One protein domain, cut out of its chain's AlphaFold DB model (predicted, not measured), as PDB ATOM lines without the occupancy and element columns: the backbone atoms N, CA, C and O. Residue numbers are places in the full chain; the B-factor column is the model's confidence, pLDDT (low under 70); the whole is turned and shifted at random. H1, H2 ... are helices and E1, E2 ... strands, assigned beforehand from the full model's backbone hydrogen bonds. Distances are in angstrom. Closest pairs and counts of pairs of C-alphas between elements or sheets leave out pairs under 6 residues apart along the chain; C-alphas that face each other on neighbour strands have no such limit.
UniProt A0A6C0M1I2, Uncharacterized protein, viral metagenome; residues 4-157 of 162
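Overview. This is residues 4 to 157 of the 162 residues of an uncharacterized protein of viral metagenome (UniProt A0A6C0M1I2). A long, narrow sheet of four strands, E1 to E4, makes a wall with helices over one face: H6 packs slantwise over E2 and E3, and H7 is on the same face, beside the strands at the E4 edge. H1 extends beyond one end of the sheet, with the short H4 and H5 near it, while H2 and H3 lie towards the opposite end. The printed part has 154 residues with seven named helices and four named strands, in the order H1 E1 H2 H3 E2 H4 E3 E4 H5 H6 H7. The sheet runs E1 E2 E3 E4, all antiparallel, and the class is mixed, helices and strands. The whole is compact, with a radius of gyration of the C-alphas of 16.3 A and spans of 52 by 36 by 27 A.

Along the chain. H1, residues 4 to 20, begins at C-alpha 4 (194.782, 209.774, 128.963) and is 24.4 A long. E1, residues 25 to 28, is followed by H2, residues 41 to 50, 14.3 A, and H3, residues 52 to 55. E2, residues 59 to 67, is 26.1 A long and starts at C-alpha 59 (189.967, 198.684, 90.063). H4 is residues 69 to 72. E3, residues 80 to 88, is 26.8 A long, and E4, residues 102 to 109, is 22.9 A. H5 is residues 111 to 115, and H6, residues 121 to 132, is 16.5 A long. H7, residues 146 to 155, is 14.3 A long and ends at C-alpha 155 (196.323, 222.743, 96.962).

Arrangement. H1 touches H4 with residues 6 to 11 alone, the closest C-alphas being those of Leu 10 and Leu 69, 6.4 A apart. H1 only grazes the sheet, with residues 10 to 18. E1 and E2 are antiparallel, with N 27 and O 61 at 2.9 A. H2 only just grazes the sheet, with residues 41 to 44; H3 is not on it. E2 and E3 are antiparallel, with N 64 and O 83 at 2.8 A. E3 and E4 form a hairpin, with N 84 and O 105 at 2.8 A. H5 is close to H7 but not clearly touching, the closest C-alphas being those of Asp 113 and Phe 146, 6.9 A. In two layers, helices on one face of a sheet, H6 and H7 are on the same face. H6 has a height over the sheet of 9.0 A and lies over E2 and E3, slantwise at 38 degrees to E2 on the local plane. H7, at a height of 6.7 A, lies over none of the strands. Each O i to N i+4 pair is within hydrogen-bond range in H1, H2, H6 and H7; H5 has 0 of 1, with 2 of 2 O i to N i+3 pairs, and H3 and H4 are too short for such a pair.

Size, cuts and confidence. The farthest C-alphas, those of Glu 4 and Gln 53, are 52.6 A apart. The printed part has no cut. The links E1 to H2, E3 to E4 and H6 to H7 are long. Residues 31 to 32 and 98 to 100 have pLDDT under 70.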
ATOM      1  N   GLU A   4     195.927 210.650 128.695       89.56
ATOM      2  CA  GLU A   4     194.782 209.774 128.963       89.56
ATOM      3  C   GLU A   4     193.711 209.857 127.866       89.56
ATOM      4  O   GLU A   4     193.192 208.838 127.411       89.56
ATOM      5  N   TYR A   5     193.461 211.063 127.346       90.62
ATOM      6  CA  TYR A   5     192.529 211.271 126.239       90.62
ATOM      7  C   TYR A   5     192.963 210.515 124.976       90.62
ATOM      8  O   TYR A   5     192.147 209.858 124.327       90.62
ATOM      9  N   TYR A   6     194.244 210.607 124.610       91.94
ATOM     10  CA  TYR A   6     194.759 209.928 123.422       91.94
ATOM     11  C   TYR A   6     194.800 208.416 123.595       91.94
ATOM     12  O   TYR A   6     194.517 207.695 122.639       91.94
ATOM     13  N   LYS A   7     195.083 207.946 124.812       93.62
ATOM     14  CA  LYS A   7     195.010 206.530 125.157       93.62
ATOM     15  C   LYS A   7     193.611 205.971 124.946       93.62
ATOM     16  O   LYS A   7     193.454 204.990 124.225       93.62
ATOM     17  N   GLU A   8     192.593 206.621 125.503       94.44
ATOM     18  CA  GLU A   8     191.208 206.205 125.285       94.44
ATOM     19  C   GLU A   8     190.803 206.265 123.812       94.44
ATOM     20  O   GLU A   8     190.096 205.385 123.320       94.44
ATOM     21  N   TYR A   9     191.214 207.320 123.105       94.88
ATOM     22  CA  TYR A   9     190.867 207.498 121.701       94.88
ATOM     23  C   TYR A   9     191.474 206.404 120.819       94.88
ATOM     24  O   TYR A   9     190.750 205.796 120.031       94.88
ATOM     25  N   LEU A  10     192.777 206.136 120.960       95.31
ATOM     26  CA  LEU A  10     193.444 205.085 120.197       95.31
ATOM     27  C   LEU A  10     192.907 203.705 120.562       95.31
ATOM     28  O   LEU A  10     192.677 202.922 119.651       95.31
ATOM     29  N   GLN A  11     192.611 203.431 121.838       96.25
ATOM     30  CA  GLN A  11     191.987 202.165 122.230       96.25
ATOM     31  C   GLN A  11     190.634 201.970 121.534       96.25
ATOM     32  O   GLN A  11     190.413 200.949 120.895       96.25
ATOM     33  N   LYS A  12     189.762 202.988 121.556       95.75
ATOM     34  CA  LYS A  12     188.468 202.947 120.850       95.75
ATOM     35  C   LYS A  12     188.635 202.753 119.340       95.75
ATOM     36  O   LYS A  12     187.797 202.112 118.708       95.75
ATOM     37  N   LEU A  13     189.677 203.338 118.749       95.56
ATOM     38  CA  LEU A  13     189.984 203.170 117.332       95.56
ATOM     39  C   LEU A  13     190.443 201.737 117.024       95.56
ATOM     40  O   LEU A  13     189.939 201.154 116.067       95.56
ATOM     41  N   THR A  14     191.328 201.172 117.847       96.25
ATOM     42  CA  THR A  14     191.760 199.768 117.773       96.25
ATOM     43  C   THR A  14     190.569 198.827 117.874       96.25
ATOM     44  O   THR A  14     190.316 198.070 116.941       96.25
ATOM     45  N   ASP A  15     189.749 198.966 118.917       95.94
ATOM     46  CA  ASP A  15     188.576 198.116 119.133       95.94
ATOM     47  C   ASP A  15     187.604 198.177 117.939       95.94
ATOM     48  O   ASP A  15     187.037 197.166 117.521       95.94
ATOM     49  N   MET A  16     187.414 199.366 117.349       94.50
ATOM     50  CA  MET A  16     186.571 199.545 116.163       94.50
ATOM     51  C   MET A  16     187.136 198.827 114.932       94.50
ATOM     52  O   MET A  16     186.365 198.239 114.164       94.50
ATOM     53  N   ILE A  17     188.448 198.929 114.712       93.69
ATOM     54  CA  ILE A  17     189.141 198.317 113.577       93.69
ATOM     55  C   ILE A  17     189.086 196.795 113.700       93.69
ATOM     56  O   ILE A  17     188.667 196.140 112.743       93.69
ATOM     57  N   ASP A  18     189.370 196.254 114.882       92.75
ATOM     58  CA  ASP A  18     189.356 194.816 115.156       92.75
ATOM     59  C   ASP A  18     187.943 194.234 115.026       92.75
ATOM     60  O   ASP A  18     187.717 193.262 114.298       92.75
ATOM     61  N   ALA A  19     186.947 194.874 115.653       91.38
ATOM     62  CA  ALA A  19     185.558 194.414 115.610       91.38
ATOM     63  C   ALA A  19     184.997 194.363 114.179       91.38
ATOM     64  O   ALA A  19     184.165 193.511 113.855       91.38
ATOM     65  N   LYS A  20     185.451 195.272 113.307       88.12
ATOM     66  CA  LYS A  20     185.028 195.345 111.903       88.12
ATOM     67  C   LYS A  20     185.978 194.634 110.935       88.12
ATOM     68  O   LYS A  20     185.648 194.582 109.749       88.12
ATOM     69  N   LYS A  21     187.094 194.071 111.416       87.94
ATOM     70  CA  LYS A  21     188.159 193.449 110.606       87.94
ATOM     71  C   LYS A  21     188.678 194.390 109.512       87.94
ATOM     72  O   LYS A  21     188.635 194.071 108.322       87.94
ATOM     73  N   LEU A  22     189.054 195.603 109.921       88.62
ATOM     74  CA  LEU A  22     189.537 196.671 109.036       88.62
ATOM     75  C   LEU A  22     191.072 196.815 109.035       88.62
ATOM     76  O   LEU A  22     191.602 197.727 108.403       88.62
ATOM     77  N   ASP A  23     191.774 195.893 109.687       86.06
ATOM     78  CA  ASP A  23     193.235 195.731 109.769       86.06
ATOM     79  C   ASP A  23     193.855 195.115 108.494       86.06
ATOM     80  O   ASP A  23     194.971 194.597 108.487       86.06
ATOM     81  N   GLY A  24     193.120 195.175 107.382       92.56
ATOM     82  CA  GLY A  24     193.507 194.606 106.097       92.56
ATOM     83  C   GLY A  24     192.308 194.030 105.359       92.56
ATOM     84  O   GLY A  24     191.946 192.869 105.538       92.56
ATOM     85  N   PHE A  25     191.698 194.818 104.478       94.06
ATOM     86  CA  PHE A  25     190.508 194.401 103.741       94.06
ATOM     87  C   PHE A  25     190.544 194.847 102.284       94.06
ATOM     88  O   PHE A  25     191.246 195.782 101.902       94.06
ATOM     89  N   TRP A  26     189.773 194.147 101.458       94.50
ATOM     90  CA  TRP A  26     189.674 194.422 100.029       94.50
ATOM     91  C   TRP A  26     188.350 195.090  99.704       94.50
ATOM     92  O   TRP A  26     187.331 194.750 100.299       94.50
ATOM     93  N   VAL A  27     188.348 196.010  98.746       94.50
ATOM     94  CA  VAL A  27     187.143 196.727  98.304       94.50
ATOM     95  C   VAL A  27     187.195 196.888  96.792       94.50
ATOM     96  O   VAL A  27     188.241 197.223  96.242       94.50
ATOM     97  N   MET A  28     186.080 196.669  96.098       94.00
ATOM     98  CA  MET A  28     185.984 197.074  94.694       94.00
ATOM     99  C   MET A  28     185.913 198.598  94.623       94.00
ATOM    100  O   MET A  28     185.114 199.211  95.319       94.00
ATOM    101  N   CYS A  29     186.714 199.225  93.767       91.50
ATOM    102  CA  CYS A  29     186.693 200.679  93.588       91.50
ATOM    103  C   CYS A  29     185.520 201.134  92.701       91.50
ATOM    104  O   CYS A  29     185.662 202.069  91.913       91.50
ATOM    105  N   ASP A  30     184.376 200.449  92.770       78.81
ATOM    106  CA  ASP A  30     183.185 200.894  92.062       78.81
ATOM    107  C   ASP A  30     182.603 202.145  92.738       78.81
ATOM    108  O   ASP A  30     182.754 202.379  93.937       78.81
ATOM    109  N   ARG A  31     181.980 203.019  91.943       66.31
ATOM    110  CA  ARG A  31     181.417 204.279  92.456       66.31
ATOM    111  C   ARG A  31     180.148 204.059  93.284       66.31
ATOM    112  O   ARG A  31     179.675 205.017  93.900       66.31
ATOM    113  N   SER A  32     179.603 202.845  93.272       68.44
ATOM    114  CA  SER A  32     178.312 202.513  93.862       68.44
ATOM    115  C   SER A  32     178.388 202.273  95.362       68.44
ATOM    116  O   SER A  32     177.551 202.835  96.054       68.44
ATOM    117  N   ASP A  33     179.361 201.514  95.883       70.00
ATOM    118  CA  ASP A  33     179.360 201.151  97.308       70.00
ATOM    119  C   ASP A  33     180.749 200.797  97.880       70.00
ATOM    120  O   ASP A  33     181.405 199.849  97.449       70.00
ATOM    121  N   PHE A  34     181.155 201.465  98.969       85.62
ATOM    122  CA  PHE A  34     182.325 201.069  99.766       85.62
ATOM    123  C   PHE A  34     181.987 199.877 100.674       85.62
ATOM    124  O   PHE A  34     181.624 200.026 101.844       85.62
ATOM    125  N   LYS A  35     182.077 198.664 100.122       88.06
ATOM    126  CA  LYS A  35     181.763 197.417 100.835       88.06
ATOM    127  C   LYS A  35     182.983 196.491 100.895       88.06
ATOM    128  O   LYS A  35     183.431 196.018  99.850       88.06
ATOM    129  N   PRO A  36     183.494 196.176 102.103       90.38
ATOM    130  CA  PRO A  36     184.555 195.191 102.265       90.38
ATOM    131  C   PRO A  36     184.168 193.831 101.678       90.38
ATOM    132  O   PRO A  36     183.114 193.267 101.989       90.38
ATOM    133  N   ILE A  37     185.053 193.278 100.855       92.12
ATOM    134  CA  ILE A  37     184.937 191.931 100.317       92.12
ATOM    135  C   ILE A  37     185.312 190.957 101.435       92.12
ATOM    136  O   ILE A  37     186.459 190.897 101.871       92.12
ATOM    137  N   LYS A  38     184.342 190.157 101.889       89.75
ATOM    138  CA  LYS A  38     184.523 189.142 102.941       89.75
ATOM    139  C   LYS A  38     185.213 187.875 102.409       89.75
ATOM    140  O   LYS A  38     184.658 186.782 102.503       89.75
ATOM    141  N   LYS A  39     186.376 188.038 101.775       90.88
ATOM    142  CA  LYS A  39     187.189 186.975 101.168       90.88
ATOM    143  C   LYS A  39     188.667 187.279 101.348       90.88
ATOM    144  O   LYS A  39     189.069 188.440 101.313       90.88
ATOM    145  N   ASN A  40     189.484 186.245 101.503       90.75
ATOM    146  CA  ASN A  40     190.931 186.422 101.510       90.75
ATOM    147  C   ASN A  40     191.473 186.665 100.084       90.75
ATOM    148  O   ASN A  40     190.778 186.481  99.083       90.75
ATOM    149  N   LYS A  41     192.752 187.044  99.972       90.19
ATOM    150  CA  LYS A  41     193.393 187.362  98.682       90.19
ATOM    151  C   LYS A  41     193.330 186.213  97.663       90.19
ATOM    152  O   LYS A  41     193.197 186.471  96.467       90.19
ATOM    153  N   VAL A  42     193.430 184.956  98.106       92.38
ATOM    154  CA  VAL A  42     193.386 183.772  97.227       92.38
ATOM    155  C   VAL A  42     191.982 183.587  96.654       92.38
ATOM    156  O   VAL A  42     191.819 183.430  95.446       92.38
ATOM    157  N   GLU A  43     190.965 183.676  97.505       95.25
ATOM    158  CA  GLU A  43     189.565 183.603  97.093       95.25
ATOM    159  C   GLU A  43     189.171 184.759  96.168       95.25
ATOM    160  O   GLU A  43     188.441 184.544  95.203       95.25
ATOM    161  N   ILE A  44     189.674 185.972  96.423       94.50
ATOM    162  CA  ILE A  44     189.461 187.133  95.549       94.50
ATOM    163  C   ILE A  44     190.058 186.868  94.172       94.50
ATOM    164  O   ILE A  44     189.370 187.036  93.171       94.50
ATOM    165  N   ARG A  45     191.305 186.387  94.095       94.19
ATOM    166  CA  ARG A  45     191.930 186.030  92.812       94.19
ATOM    167  C   ARG A  45     191.115 184.989  92.048       94.19
ATOM    168  O   ARG A  45     190.943 185.128  90.841       94.19
ATOM    169  N   LYS A  46     190.585 183.977  92.740       95.88
ATOM    170  CA  LYS A  46     189.700 182.977  92.131       95.88
ATOM    171  C   LYS A  46     188.414 183.619  91.595       95.88
ATOM    172  O   LYS A  46     188.099 183.437  90.425       95.88
ATOM    173  N   MET A  47     187.735 184.427  92.410       95.19
ATOM    174  CA  MET A  47     186.500 185.132  92.039       95.19
ATOM    175  C   MET A  47     186.683 186.040  90.814       95.19
ATOM    176  O   MET A  47     185.828 186.062  89.929       95.19
ATOM    177  N   LEU A  48     187.779 186.803  90.767       95.00
ATOM    178  CA  LEU A  48     188.068 187.707  89.654       95.00
ATOM    179  C   LEU A  48     188.384 186.931  88.372       95.00
ATOM    180  O   LEU A  48     187.886 187.292  87.311       95.00
ATOM    181  N   LYS A  49     189.136 185.828  88.475       95.62
ATOM    182  CA  LYS A  49     189.469 184.962  87.337       95.62
ATOM    183  C   LYS A  49     188.246 184.241  86.762       95.62
ATOM    184  O   LYS A  49     188.107 184.164  85.548       95.62
ATOM    185  N   GLU A  50     187.344 183.749  87.612       96.69
ATOM    186  CA  GLU A  50     186.098 183.085  87.189       96.69
ATOM    187  C   GLU A  50     185.159 184.013  86.407       96.69
ATOM    188  O   GLU A  50     184.363 183.550  85.593       96.69
ATOM    189  N   LYS A  51     185.251 185.327  86.637       95.00
ATOM    190  CA  LYS A  51     184.433 186.351  85.976       95.00
ATOM    191  C   LYS A  51     185.300 187.415  85.302       95.00
ATOM    192  O   LYS A  51     184.978 188.601  85.369       95.00
ATOM    193  N   SER A  52     186.398 187.004  84.666       94.81
ATOM    194  CA  SER A  52     187.416 187.930  84.151       94.81
ATOM    195  C   SER A  52     186.840 188.983  83.201       94.81
ATOM    196  O   SER A  52     187.116 190.164  83.374       94.81
ATOM    197  N   GLN A  53     185.940 188.591  82.293       94.19
ATOM    198  CA  GLN A  53     185.271 189.516  81.365       94.19
ATOM    199  C   GLN A  53     184.484 190.627  82.076       94.19
ATOM    200  O   GLN A  53     184.436 191.752  81.595       94.19
ATOM    201  N   TYR A  54     183.874 190.337  83.229       93.81
ATOM    202  CA  TYR A  54     183.112 191.326  83.996       93.81
ATOM    203  C   TYR A  54     184.011 192.278  84.795       93.81
ATOM    204  O   TYR A  54     183.605 193.405  85.095       93.81
ATOM    205  N   TYR A  55     185.192 191.812  85.207       93.31
ATOM    206  CA  TYR A  55     186.106 192.566  86.064       93.31
ATOM    207  C   TYR A  55     187.251 193.248  85.316       93.31
ATOM    208  O   TYR A  55     187.898 194.106  85.907       93.31
ATOM    209  N   ALA A  56     187.484 192.914  84.048       93.44
ATOM    210  CA  ALA A  56     188.505 193.542  83.219       93.44
ATOM    211  C   ALA A  56     188.378 195.078  83.225       93.44
ATOM    212  O   ALA A  56     187.282 195.621  83.066       93.44
ATOM    213  N   GLY A  57     189.497 195.768  83.457       91.00
ATOM    214  CA  GLY A  57     189.588 197.229  83.552       91.00
ATOM    215  C   GLY A  57     189.004 197.829  84.837       91.00
ATOM    216  O   GLY A  57     189.086 199.040  85.048       91.00
ATOM    217  N   LYS A  58     188.406 197.023  85.726       92.62
ATOM    218  CA  LYS A  58     187.966 197.506  87.041       92.62
ATOM    219  C   LYS A  58     189.149 197.613  87.992       92.62
ATOM    220  O   LYS A  58     190.160 196.930  87.853       92.62
ATOM    221  N   LYS A  59     188.978 198.451  89.012       93.81
ATOM    222  CA  LYS A  59     189.967 198.684  90.063       93.81
ATOM    223  C   LYS A  59     189.531 198.010  91.362       93.81
ATOM    224  O   LYS A  59     188.346 198.007  91.708       93.81
ATOM    225  N   ILE A  60     190.487 197.441  92.084       94.56
ATOM    226  CA  ILE A  60     190.299 196.865  93.416       94.56
ATOM    227  C   ILE A  60     191.317 197.480  94.373       94.56
ATOM    228  O   ILE A  60     192.482 197.654  94.023       94.56
ATOM    229  N   ALA A  61     190.874 197.810  95.582       95.38
ATOM    230  CA  ALA A  61     191.709 198.369  96.625       95.38
ATOM    231  C   ALA A  61     192.032 197.328  97.697       95.38
ATOM    232  O   ALA A  61     191.150 196.571  98.106       95.38
ATOM    233  N   TYR A  62     193.263 197.347  98.199       95.25
ATOM    234  CA  TYR A  62     193.601 196.819  99.517       95.25
ATOM    235  C   TYR A  62     193.779 197.986 100.484       95.25
ATOM    236  O   TYR A  62     194.610 198.865 100.254       95.25
ATOM    237  N   VAL A  63     193.002 197.992 101.562       96.00
ATOM    238  CA  VAL A  63     193.030 199.025 102.593       96.00
ATOM    239  C   VAL A  63     193.533 198.413 103.891       96.00
ATOM    240  O   VAL A  63     193.039 197.376 104.326       96.00
ATOM    241  N   ASN A  64     194.504 199.073 104.513       95.38
ATOM    242  CA  ASN A  64     195.039 198.709 105.815       95.38
ATOM    243  C   ASN A  64     194.984 199.915 106.757       95.38
ATOM    244  O   ASN A  64     195.500 200.986 106.421       95.38
ATOM    245  N   LEU A  65     194.370 199.731 107.923       97.00
ATOM    246  CA  LEU A  65     194.252 200.734 108.973       97.00
ATOM    247  C   LEU A  65     194.966 200.212 110.217       97.00
ATOM    248  O   LEU A  65     194.571 199.193 110.772       97.00
ATOM    249  N   TYR A  66     196.006 200.913 110.648       96.06
ATOM    250  CA  TYR A  66     196.877 200.455 111.723       96.06
ATOM    251  C   TYR A  66     196.980 201.512 112.826       96.06
ATOM    252  O   TYR A  66     197.702 202.497 112.651       96.06
ATOM    253  N   PRO A  67     196.247 201.361 113.940       96.12
ATOM    254  CA  PRO A  67     196.468 202.145 115.148       96.12
ATOM    255  C   PRO A  67     197.670 201.599 115.924       96.12
ATOM    256  O   PRO A  67     197.875 200.391 116.001       96.12
ATOM    257  N   ASN A  68     198.451 202.494 116.525       95.38
ATOM    258  CA  ASN A  68     199.634 202.143 117.303       95.38
ATOM    259  C   ASN A  68     199.552 202.766 118.702       95.38
ATOM    260  O   ASN A  68     199.720 203.976 118.868       95.38
ATOM    261  N   LEU A  69     199.302 201.932 119.711       93.44
ATOM    262  CA  LEU A  69     199.216 202.368 121.105       93.44
ATOM    263  C   LEU A  69     200.581 202.764 121.688       93.44
ATOM    264  O   LEU A  69     200.625 203.565 122.620       93.44
ATOM    265  N   ASP A  70     201.691 202.271 121.135       92.62
ATOM    266  CA  ASP A  70     203.025 202.611 121.640       92.62
ATOM    267  C   ASP A  70     203.393 204.071 121.361       92.62
ATOM    268  O   ASP A  70     204.150 204.671 122.126       92.62
ATOM    269  N   ALA A  71     202.742 204.707 120.379       93.75
ATOM    270  CA  ALA A  71     202.897 206.134 120.106       93.75
ATOM    271  C   ALA A  71     202.459 207.045 121.270       93.75
ATOM    272  O   ALA A  71     202.801 208.225 121.288       93.75
ATOM    273  N   ILE A  72     201.708 206.514 122.246       91.31
ATOM    274  CA  ILE A  72     201.373 207.208 123.503       91.31
ATOM    275  C   ILE A  72     202.627 207.416 124.354       91.31
ATOM    276  O   ILE A  72     202.786 208.467 124.965       91.31
ATOM    277  N   LYS A  73     203.515 206.417 124.376       91.00
ATOM    278  CA  LYS A  73     204.753 206.430 125.162       91.00
ATOM    279  C   LYS A  73     205.908 207.055 124.387       91.00
ATOM    280  O   LYS A  73     206.771 207.683 124.990       91.00
ATOM    281  N   ASP A  74     205.912 206.890 123.065       90.88
ATOM    282  CA  ASP A  74     206.943 207.418 122.179       90.88
ATOM    283  C   ASP A  74     206.340 208.299 121.077       90.88
ATOM    284  O   ASP A  74     205.804 207.830 120.076       90.88
ATOM    285  N   SER A  75     206.481 209.614 121.233       86.12
ATOM    286  CA  SER A  75     205.980 210.588 120.252       86.12
ATOM    287  C   SER A  75     206.685 210.548 118.884       86.12
ATOM    288  O   SER A  75     206.200 211.171 117.932       86.12
ATOM    289  N   SER A  76     207.823 209.851 118.774       89.50
ATOM    290  CA  SER A  76     208.529 209.652 117.506       89.50
ATOM    291  C   SER A  76     207.836 208.622 116.611       89.50
ATOM    292  O   SER A  76     207.945 208.717 115.384       89.50
ATOM    293  N   GLU A  77     207.036 207.732 117.199       93.06
ATOM    294  CA  GLU A  77     206.243 206.729 116.499       93.06
ATOM    295  C   GLU A  77     205.014 207.340 115.816       93.06
ATOM    296  O   GLU A  77     204.534 208.432 116.149       93.06
ATOM    297  N   ASP A  78     204.522 206.675 114.776       96.81
ATOM    298  CA  ASP A  78     203.242 207.035 114.170       96.81
ATOM    299  C   ASP A  78     202.113 206.424 114.995       96.81
ATOM    300  O   ASP A  78     202.115 205.227 115.253       96.81
ATOM    301  N   ALA A  79     201.136 207.242 115.382       96.81
ATOM    302  CA  ALA A  79     199.982 206.828 116.174       96.81
ATOM    303  C   ALA A  79     198.916 206.107 115.347       96.81
ATOM    304  O   ALA A  79     198.137 205.313 115.872       96.81
ATOM    305  N   PHE A  80     198.855 206.408 114.050       97.44
ATOM    306  CA  PHE A  80     197.975 205.722 113.118       97.44
ATOM    307  C   PHE A  80     198.530 205.780 111.701       97.44
ATOM    308  O   PHE A  80     199.040 206.812 111.258       97.44
ATOM    309  N   ILE A  81     198.402 204.678 110.972       97.00
ATOM    310  CA  ILE A  81     198.798 204.579 109.573       97.00
ATOM    311  C   ILE A  81     197.603 204.088 108.767       97.00
ATOM    312  O   ILE A  81     197.057 203.017 109.019       97.00
ATOM    313  N   MET A  82     197.226 204.861 107.752       97.50
ATOM    314  CA  MET A  82     196.254 204.444 106.748       97.50
ATOM    315  C   MET A  82     196.978 204.188 105.439       97.50
ATOM    316  O   MET A  82     197.646 205.080 104.918       97.50
ATOM    317  N   THR A  83     196.815 202.986 104.898       97.06
ATOM    318  CA  THR A  83     197.380 202.603 103.605       97.06
ATOM    319  C   THR A  83     196.279 202.126 102.669       97.06
ATOM    320  O   THR A  83     195.447 201.313 103.057       97.06
ATOM    321  N   ILE A  84     196.286 202.619 101.437       96.62
ATOM    322  CA  ILE A  84     195.391 202.228 100.351       96.62
ATOM    323  C   ILE A  84     196.273 201.873  99.160       96.62
ATOM    324  O   ILE A  84     197.021 202.717  98.675       96.62
ATOM    325  N   TYR A  85     196.181 200.636  98.692       95.12
ATOM    326  CA  TYR A  85     196.767 200.188  97.434       95.12
ATOM    327  C   TYR A  85     195.651 199.998  96.430       95.12
ATOM    328  O   TYR A  85     194.684 199.314  96.745       95.12
ATOM    329  N   ILE A  86     195.799 200.554  95.237       94.62
ATOM    330  CA  ILE A  86     194.893 200.346  94.118       94.62
ATOM    331  C   ILE A  86     195.580 199.434  93.113       94.62
ATOM    332  O   ILE A  86     196.752 199.624  92.795       94.62
ATOM    333  N   TYR A  87     194.826 198.462  92.616       94.06
ATOM    334  CA  TYR A  87     195.238 197.585  91.536       94.06
ATOM    335  C   TYR A  87     194.210 197.630  90.418       94.06
ATOM    336  O   TYR A  87     193.006 197.520  90.671       94.06
ATOM    337  N   GLU A  88     194.687 197.716  89.184       92.94
ATOM    338  CA  GLU A  88     193.860 197.446  88.014       92.94
ATOM    339  C   GLU A  88     193.777 195.936  87.752       92.94
ATOM    340  O   GLU A  88     194.740 195.188  87.950       92.94
ATOM    341  N   ILE A  89     192.592 195.478  87.348       93.00
ATOM    342  CA  ILE A  89     192.324 194.084  87.011       93.00
ATOM    343  C   ILE A  89     192.446 193.923  85.497       93.00
ATOM    344  O   ILE A  89     191.700 194.544  84.738       93.00
ATOM    345  N   ASN A  90     193.356 193.061  85.050       92.69
ATOM    346  CA  ASN A  90     193.547 192.804  83.624       92.69
ATOM    347  C   ASN A  90     192.412 191.953  83.016       92.69
ATOM    348  O   ASN A  90     191.528 191.440  83.706       92.69
ATOM    349  N   ASP A  91     192.468 191.757  81.702       94.12
ATOM    350  CA  ASP A  91     191.542 190.932  80.911       94.12
ATOM    351  C   ASP A  91     191.442 189.458  81.366       94.12
ATOM    352  O   ASP A  91     190.435 188.783  81.129       94.12
ATOM    353  N   LYS A  92     192.458 188.961  82.079       94.12
ATOM    354  CA  LYS A  92     192.522 187.616  82.672       94.12
ATOM    355  C   LYS A  92     191.998 187.559  84.110       94.12
ATOM    356  O   LYS A  92     192.029 186.488  84.721       94.12
ATOM    357  N   GLY A  93     191.499 188.670  84.659       92.44
ATOM    358  CA  GLY A  93     191.019 188.748  86.042       92.44
ATOM    359  C   GLY A  93     192.150 188.746  87.076       92.44
ATOM    360  O   GLY A  93     191.948 188.352  88.225       92.44
ATOM    361  N   GLU A  94     193.359 189.134  86.675       92.94
ATOM    362  CA  GLU A  94     194.557 189.156  87.510       92.94
ATOM    363  C   GLU A  94     194.928 190.593  87.887       92.94
ATOM    364  O   GLU A  94     194.656 191.531  87.144       92.94
ATOM    365  N   PHE A  95     195.578 190.764  89.038       91.88
ATOM    366  CA  PHE A  95     195.990 192.067  89.558       91.88
ATOM    367  C   PHE A  95     197.266 191.935  90.405       91.88
ATOM    368  O   PHE A  95     197.563 190.852  90.938       91.88
ATOM    369  N   GLY A  96     198.012 193.035  90.550       80.81
ATOM    370  CA  GLY A  96     199.216 193.099  91.389       80.81
ATOM    371  C   GLY A  96     200.321 192.138  90.939       80.81
ATOM    372  O   GLY A  96     200.937 191.475  91.778       80.81
ATOM    373  N   LYS A  97     200.506 191.997  89.618       73.81
ATOM    374  CA  LYS A  97     201.588 191.199  89.019       73.81
ATOM    375  C   LYS A  97     202.856 192.012  88.783       73.81
ATOM    376  O   LYS A  97     203.938 191.442  88.858       73.81
ATOM    377  N   THR A  98     202.729 193.314  88.539       67.69
ATOM    378  CA  THR A  98     203.868 194.223  88.419       67.69
ATOM    379  C   THR A  98     203.730 195.393  89.389       67.69
ATOM    380  O   THR A  98     202.630 195.746  89.817       67.69
ATOM    381  N   GLN A  99     204.864 196.000  89.740       61.34
ATOM    382  CA  GLN A  99     204.911 197.229  90.538       61.34
ATOM    383  C   GLN A  99     204.329 198.447  89.801       61.34
ATOM    384  O   GLN A  99     204.011 199.440  90.444       61.34
ATOM    385  N   PHE A 100     204.194 198.375  88.471       63.22
ATOM    386  CA  PHE A 100     203.663 199.458  87.642       63.22
ATOM    387  C   PHE A 100     202.130 199.484  87.629       63.22
ATOM    388  O   PHE A 100     201.548 200.544  87.445       63.22
ATOM    389  N   ASP A 101     201.479 198.356  87.926       70.12
ATOM    390  CA  ASP A 101     200.012 198.246  87.989       70.12
ATOM    391  C   ASP A 101     199.458 198.600  89.379       70.12
ATOM    392  O   ASP A 101     198.350 198.195  89.744       70.12
ATOM    393  N   THR A 102     200.277 199.245  90.214       85.75
ATOM    394  CA  THR A 102     199.943 199.562  91.600       85.75
ATOM    395  C   THR A 102     200.295 201.003  91.909       85.75
ATOM    396  O   THR A 102     201.451 201.412  91.844       85.75
ATOM    397  N   TRP A 103     199.300 201.757  92.347       92.81
ATOM    398  CA  TRP A 103     199.492 203.058  92.970       92.81
ATOM    399  C   TRP A 103     198.707 203.096  94.269       92.81
ATOM    400  O   TRP A 103     197.982 202.163  94.619       92.81
ATOM    401  N   GLY A 104     198.900 204.145  95.052       94.75
ATOM    402  CA  GLY A 104     198.340 204.140  96.381       94.75
ATOM    403  C   GLY A 104     198.614 205.390  97.171       94.75
ATOM    404  O   GLY A 104     199.132 206.400  96.685       94.75
ATOM    405  N   LEU A 105     198.233 205.286  98.429       95.69
ATOM    406  CA  LEU A 105     198.276 206.348  99.401       95.69
ATOM    407  C   LEU A 105     198.630 205.735 100.750       95.69
ATOM    408  O   LEU A 105     197.992 204.789 101.199       95.69
ATOM    409  N   LYS A 106     199.649 206.285 101.398       97.31
ATOM    410  CA  LYS A 106     200.042 205.958 102.766       97.31
ATOM    411  C   LYS A 106     200.108 207.256 103.553       97.31
ATOM    412  O   LYS A 106     200.888 208.146 103.214       97.31
ATOM    413  N   ILE A 107     199.284 207.373 104.587       97.50
ATOM    414  CA  ILE A 107     199.229 208.543 105.465       97.50
ATOM    415  C   ILE A 107     199.594 208.116 106.874       97.50
ATOM    416  O   ILE A 107     199.029 207.162 107.404       97.50
ATOM    417  N   ARG A 108     200.518 208.862 107.470       97.62
ATOM    418  CA  ARG A 108     201.034 208.642 108.819       97.62
ATOM    419  C   ARG A 108     200.603 209.781 109.726       97.62
ATOM    420  O   ARG A 108     200.872 210.946 109.421       97.62
ATOM    421  N   TYR A 109     199.928 209.442 110.810       97.50
ATOM    422  CA  TYR A 109     199.396 210.376 111.790       97.50
ATOM    423  C   TYR A 109     200.272 210.342 113.035       97.50
ATOM    424  O   TYR A 109     200.534 209.275 113.588       97.50
ATOM    425  N   LYS A 110     200.668 211.514 113.521       96.38
ATOM    426  CA  LYS A 110     201.135 211.693 114.897       96.38
ATOM    427  C   LYS A 110     199.940 211.895 115.822       96.38
ATOM    428  O   LYS A 110     198.880 212.326 115.379       96.38
ATOM    429  N   LEU A 111     200.125 211.680 117.126       94.25
ATOM    430  CA  LEU A 111     199.076 211.936 118.125       94.25
ATOM    431  C   LEU A 111     198.457 213.331 117.985       94.25
ATOM    432  O   LEU A 111     197.237 213.482 117.985       94.25
ATOM    433  N   SER A 112     199.301 214.349 117.786       92.25
ATOM    434  CA  SER A 112     198.854 215.734 117.626       92.25
ATOM    435  C   SER A 112     197.913 215.941 116.439       92.25
ATOM    436  O   SER A 112     197.145 216.899 116.436       92.25
ATOM    437  N   ASP A 113     197.962 215.080 115.421       94.94
ATOM    438  CA  ASP A 113     197.166 215.237 114.203       94.94
ATOM    439  C   ASP A 113     195.675 214.969 114.446       94.94
ATOM    440  O   ASP A 113     194.826 215.574 113.792       94.94
ATOM    441  N   PHE A 114     195.329 214.171 115.462       93.25
ATOM    442  CA  PHE A 114     193.930 213.922 115.829       93.25
ATOM    443  C   PHE A 114     193.212 215.144 116.408       93.25
ATOM    444  O   PHE A 114     191.981 215.174 116.447       93.25
ATOM    445  N   SER A 115     193.967 216.163 116.825       89.75
ATOM    446  CA  SER A 115     193.408 217.463 117.201       89.75
ATOM    447  C   SER A 115     192.974 218.301 115.999       89.75
ATOM    448  O   SER A 115     192.092 219.143 116.131       89.75
ATOM    449  N   ILE A 116     193.567 218.039 114.830       91.56
ATOM    450  CA  ILE A 116     193.219 218.682 113.562       91.56
ATOM    451  C   ILE A 116     192.030 217.947 112.945       91.56
ATOM    452  O   ILE A 116     191.036 218.562 112.569       91.56
ATOM    453  N   ARG A 117     192.121 216.614 112.845       91.31
ATOM    454  CA  ARG A 117     191.056 215.781 112.286       91.31
ATOM    455  C   ARG A 117     191.063 214.394 112.917       91.31
ATOM    456  O   ARG A 117     192.041 213.659 112.822       91.31
ATOM    457  N   LYS A 118     189.937 214.013 113.518       93.25
ATOM    458  CA  LYS A 118     189.703 212.636 113.971       93.25
ATOM    459  C   LYS A 118     189.508 211.712 112.772       93.25
ATOM    460  O   LYS A 118     188.909 212.118 111.781       93.25
ATOM    461  N   PHE A 119     189.940 210.461 112.908       93.25
ATOM    462  CA  PHE A 119     189.700 209.425 111.911       93.25
ATOM    463  C   PHE A 119     188.197 209.233 111.644       93.25
ATOM    464  O   PHE A 119     187.397 209.136 112.580       93.25
ATOM    465  N   LYS A 120     187.825 209.138 110.362       93.38
ATOM    466  CA  LYS A 120     186.471 208.812 109.896       93.38
ATOM    467  C   LYS A 120     186.562 207.787 108.766       93.38
ATOM    468  O   LYS A 120     187.302 207.988 107.810       93.38
ATOM    469  N   MET A 121     185.731 206.743 108.796       91.94
ATOM    470  CA  MET A 121     185.657 205.775 107.685       91.94
ATOM    471  C   MET A 121     185.252 206.415 106.349       91.94
ATOM    472  O   MET A 121     185.722 205.981 105.303       91.94
ATOM    473  N   LYS A 122     184.433 207.479 106.377       92.06
ATOM    474  CA  LYS A 122     184.069 208.247 105.175       92.06
ATOM    475  C   LYS A 122     185.304 208.844 104.482       92.06
ATOM    476  O   LYS A 122     185.348 208.890 103.256       92.06
ATOM    477  N   ASP A 123     186.329 209.232 105.247       94.50
ATOM    478  CA  ASP A 123     187.584 209.735 104.679       94.50
ATOM    479  C   ASP A 123     188.311 208.618 103.922       94.50
ATOM    480  O   ASP A 123     188.805 208.853 102.825       94.50
ATOM    481  N   VAL A 124     188.324 207.390 104.456       94.75
ATOM    482  CA  VAL A 124     188.920 206.218 103.789       94.75
ATOM    483  C   VAL A 124     188.249 205.966 102.442       94.75
ATOM    484  O   VAL A 124     188.932 205.818 101.434       94.75
ATOM    485  N   GLU A 125     186.915 205.960 102.411       94.25
ATOM    486  CA  GLU A 125     186.143 205.778 101.181       94.25
ATOM    487  C   GLU A 125     186.455 206.870 100.152       94.25
ATOM    488  O   GLU A 125     186.757 206.574  98.993       94.25
ATOM    489  N   LYS A 126     186.409 208.137 100.571       93.94
ATOM    490  CA  LYS A 126     186.659 209.275  99.683       93.94
ATOM    491  C   LYS A 126     188.080 209.249  99.131       93.94
ATOM    492  O   LYS A 126     188.280 209.413  97.929       93.94
ATOM    493  N   LEU A 127     189.061 208.995  99.993       95.38
ATOM    494  CA  LEU A 127     190.463 208.902  99.609       95.38
ATOM    495  C   LEU A 127     190.736 207.694  98.718       95.38
ATOM    496  O   LEU A 127     191.510 207.825  97.778       95.38
ATOM    497  N   MET A 128     190.073 206.558  98.943       95.31
ATOM    498  CA  MET A 128     190.152 205.404  98.047       95.31
ATOM    499  C   MET A 128     189.661 205.769  96.645       95.31
ATOM    500  O   MET A 128     190.349 205.462  95.679       95.31
ATOM    501  N   ARG A 129     188.513 206.450  96.522       93.75
ATOM    502  CA  ARG A 129     187.965 206.879  95.222       93.75
ATOM    503  C   ARG A 129     188.901 207.861  94.509       93.75
ATOM    504  O   ARG A 129     189.242 207.648  93.353       93.75
ATOM    505  N   LEU A 130     189.370 208.891  95.216       94.62
ATOM    506  CA  LEU A 130     190.325 209.865  94.672       94.62
ATOM    507  C   LEU A 130     191.653 209.214  94.275       94.62
ATOM    508  O   LEU A 130     192.272 209.619  93.295       94.62
ATOM    509  N   CYS A 131     192.098 208.215  95.039       94.44
ATOM    510  CA  CYS A 131     193.292 207.451  94.717       94.44
ATOM    511  C   CYS A 131     193.056 206.558  93.502       94.44
ATOM    512  O   CYS A 131     193.889 206.541  92.609       94.44
ATOM    513  N   ALA A 132     191.908 205.885  93.408       93.69
ATOM    514  CA  ALA A 132     191.544 205.070  92.255       93.69
ATOM    515  C   ALA A 132     191.479 205.889  90.960       93.69
ATOM    516  O   ALA A 132     191.898 205.387  89.923       93.69
ATOM    517  N   ASP A 133     191.034 207.144  91.025       92.94
ATOM    518  CA  ASP A 133     191.040 208.092  89.902       92.94
ATOM    519  C   ASP A 133     192.406 208.792  89.702       92.94
ATOM    520  O   ASP A 133     192.513 209.714  88.900       92.94
ATOM    521  N   GLU A 134     193.446 208.386  90.443       92.69
ATOM    522  CA  GLU A 134     194.822 208.922  90.402       92.69
ATOM    523  C   GLU A 134     194.945 210.431  90.693       92.69
ATOM    524  O   GLU A 134     196.018 211.022  90.575       92.69
ATOM    525  N   ILE A 135     193.870 211.054  91.185       94.50
ATOM    526  CA  ILE A 135     193.833 212.459  91.612       94.50
ATOM    527  C   ILE A 135     194.774 212.670  92.801       94.50
ATOM    528  O   ILE A 135     195.432 213.708  92.923       94.50
ATOM    529  N   ILE A 136     194.846 211.679  93.697       94.19
ATOM    530  CA  ILE A 136     195.760 211.716  94.831       94.19
ATOM    531  C   ILE A 136     196.498 210.400  95.043       94.19
ATOM    532  O   ILE A 136     195.925 209.345  95.290       94.19
ATOM    533  N   THR A 137     197.819 210.498  95.021       93.38
ATOM    534  CA  THR A 137     198.734 209.400  95.332       93.38
ATOM    535  C   THR A 137     199.823 209.881  96.284       93.38
ATOM    536  O   THR A 137     200.088 211.086  96.409       93.38
ATOM    537  N   THR A 138     200.467 208.956  96.982       91.19
ATOM    538  CA  THR A 138     201.726 209.206  97.689       91.19
ATOM    539  C   THR A 138     202.724 208.128  97.306       91.19
ATOM    540  O   THR A 138     202.345 207.049  96.859       91.19
ATOM    541  N   GLU A 139     204.004 208.385  97.541       86.94
ATOM    542  CA  GLU A 139     204.991 207.309  97.528       86.94
ATOM    543  C   GLU A 139     204.607 206.284  98.608       86.94
ATOM    544  O   GLU A 139     204.315 206.664  99.739       86.94
ATOM    545  N   ILE A 140     204.483 205.007  98.245       83.12
ATOM    546  CA  ILE A 140     203.840 203.999  99.100       83.12
ATOM    547  C   ILE A 140     204.771 203.505 100.218       83.12
ATOM    548  O   ILE A 140     204.284 203.207 101.311       83.12
ATOM    549  N   LEU A 141     206.089 203.413  99.984       83.75
ATOM    550  CA  LEU A 141     207.020 202.853 100.974       83.75
ATOM    551  C   LEU A 141     207.114 203.790 102.175       83.75
ATOM    552  O   LEU A 141     206.836 203.388 103.311       83.75
ATOM    553  N   ASN A 142     207.405 205.063 101.916       87.81
ATOM    554  CA  ASN A 142     207.507 206.061 102.969       87.81
ATOM    555  C   ASN A 142     206.138 206.650 103.323       87.81
ATOM    556  O   ASN A 142     205.797 206.746 104.497       87.81
ATOM    557  N   GLY A 143     205.293 206.986 102.354       91.94
ATOM    558  CA  GLY A 143     204.040 207.693 102.617       91.94
ATOM    559  C   GLY A 143     204.237 209.165 102.969       91.94
ATOM    560  O   GLY A 143     205.343 209.705 102.986       91.94
ATOM    561  N   SER A 144     203.137 209.846 103.271       96.12
ATOM    562  CA  SER A 144     203.124 211.253 103.675       96.12
ATOM    563  C   SER A 144     202.727 211.393 105.140       96.12
ATOM    564  O   SER A 144     201.901 210.632 105.643       96.12
ATOM    565  N   SER A 145     203.310 212.361 105.848       96.81
ATOM    566  CA  SER A 145     202.749 212.763 107.141       96.81
ATOM    567  C   SER A 145     201.377 213.397 106.919       96.81
ATOM    568  O   SER A 145     201.158 214.058 105.900       96.81
ATOM    569  N   PHE A 146     200.459 213.246 107.871       96.88
ATOM    570  CA  PHE A 146     199.109 213.798 107.767       96.88
ATOM    571  C   PHE A 146     199.123 215.298 107.451       96.88
ATOM    572  O   PHE A 146     198.449 215.742 106.527       96.88
ATOM    573  N   LYS A 147     199.971 216.083 108.124       95.62
ATOM    574  CA  LYS A 147     200.099 217.528 107.862       95.62
ATOM    575  C   LYS A 147     200.499 217.843 106.417       95.62
ATOM    576  O   LYS A 147     199.953 218.767 105.818       95.62
ATOM    577  N   ASN A 148     201.445 217.096 105.846       96.00
ATOM    578  CA  ASN A 148     201.859 217.292 104.453       96.00
ATOM    579  C   ASN A 148     200.777 216.826 103.476       96.00
ATOM    580  O   ASN A 148     200.566 217.460 102.442       96.00
ATOM    581  N   PHE A 149     200.064 215.761 103.829       96.56
ATOM    582  CA  PHE A 149     198.928 215.277 103.067       96.56
ATOM    583  C   PHE A 149     197.777 216.292 103.030       96.56
ATOM    584  O   PHE A 149     197.274 216.593 101.950       96.56
ATOM    585  N   MET A 150     197.423 216.903 104.164       95.62
ATOM    586  CA  MET A 150     196.402 217.955 104.222       95.62
ATOM    587  C   MET A 150     196.780 219.159 103.354       95.62
ATOM    588  O   MET A 150     195.986 219.585 102.524       95.62
ATOM    589  N   LYS A 151     198.040 219.613 103.412       95.56
ATOM    590  CA  LYS A 151     198.539 220.665 102.505       95.56
ATOM    591  C   LYS A 151     198.400 220.290 101.025       95.56
ATOM    592  O   LYS A 151     198.226 221.170 100.185       95.56
ATOM    593  N   LYS A 152     198.532 219.004 100.678       95.12
ATOM    594  CA  LYS A 152     198.319 218.517  99.306       95.12
ATOM    595  C   LYS A 152     196.838 218.585  98.924       95.12
ATOM    596  O   LYS A 152     196.545 219.052  97.828       95.12
ATOM    597  N   LEU A 153     195.930 218.170  99.809       95.25
ATOM    598  CA  LEU A 153     194.484 218.280  99.587       95.25
ATOM    599  C   LEU A 153     194.041 219.732  99.385       95.25
ATOM    600  O   LEU A 153     193.328 220.011  98.422       95.25
ATOM    601  N   ASP A 154     194.532 220.654 100.214       95.56
ATOM    602  CA  ASP A 154     194.204 222.082 100.120       95.56
ATOM    603  C   ASP A 154     194.624 222.669  98.766       95.56
ATOM    604  O   ASP A 154     193.848 223.361  98.106       95.56
ATOM    605  N   LYS A 155     195.834 222.334  98.293       96.00
ATOM    606  CA  LYS A 155     196.323 222.743  96.962       96.00
ATOM    607  C   LYS A 155     195.448 222.216  95.826       96.00
ATOM    608  O   LYS A 155     195.288 222.900  94.818       96.00
ATOM    609  N   LEU A 156     194.898 221.016  95.988       95.06
ATOM    610  CA  LEU A 156     193.990 220.384  95.029       95.06
ATOM    611  C   LEU A 156     192.526 220.814  95.219       95.06
ATOM    612  O   LEU A 156     191.674 220.382  94.448       95.06
ATOM    613  N   LYS A 157     192.229 221.662  96.216       95.69
ATOM    614  CA  LYS A 157     190.873 222.092  96.593       95.69
ATOM    615  C   LYS A 157     189.937 220.915  96.903       95.69
ATOM    616  O   LYS A 157     188.750 220.956  96.591       95.69
TER     617      LYS A 157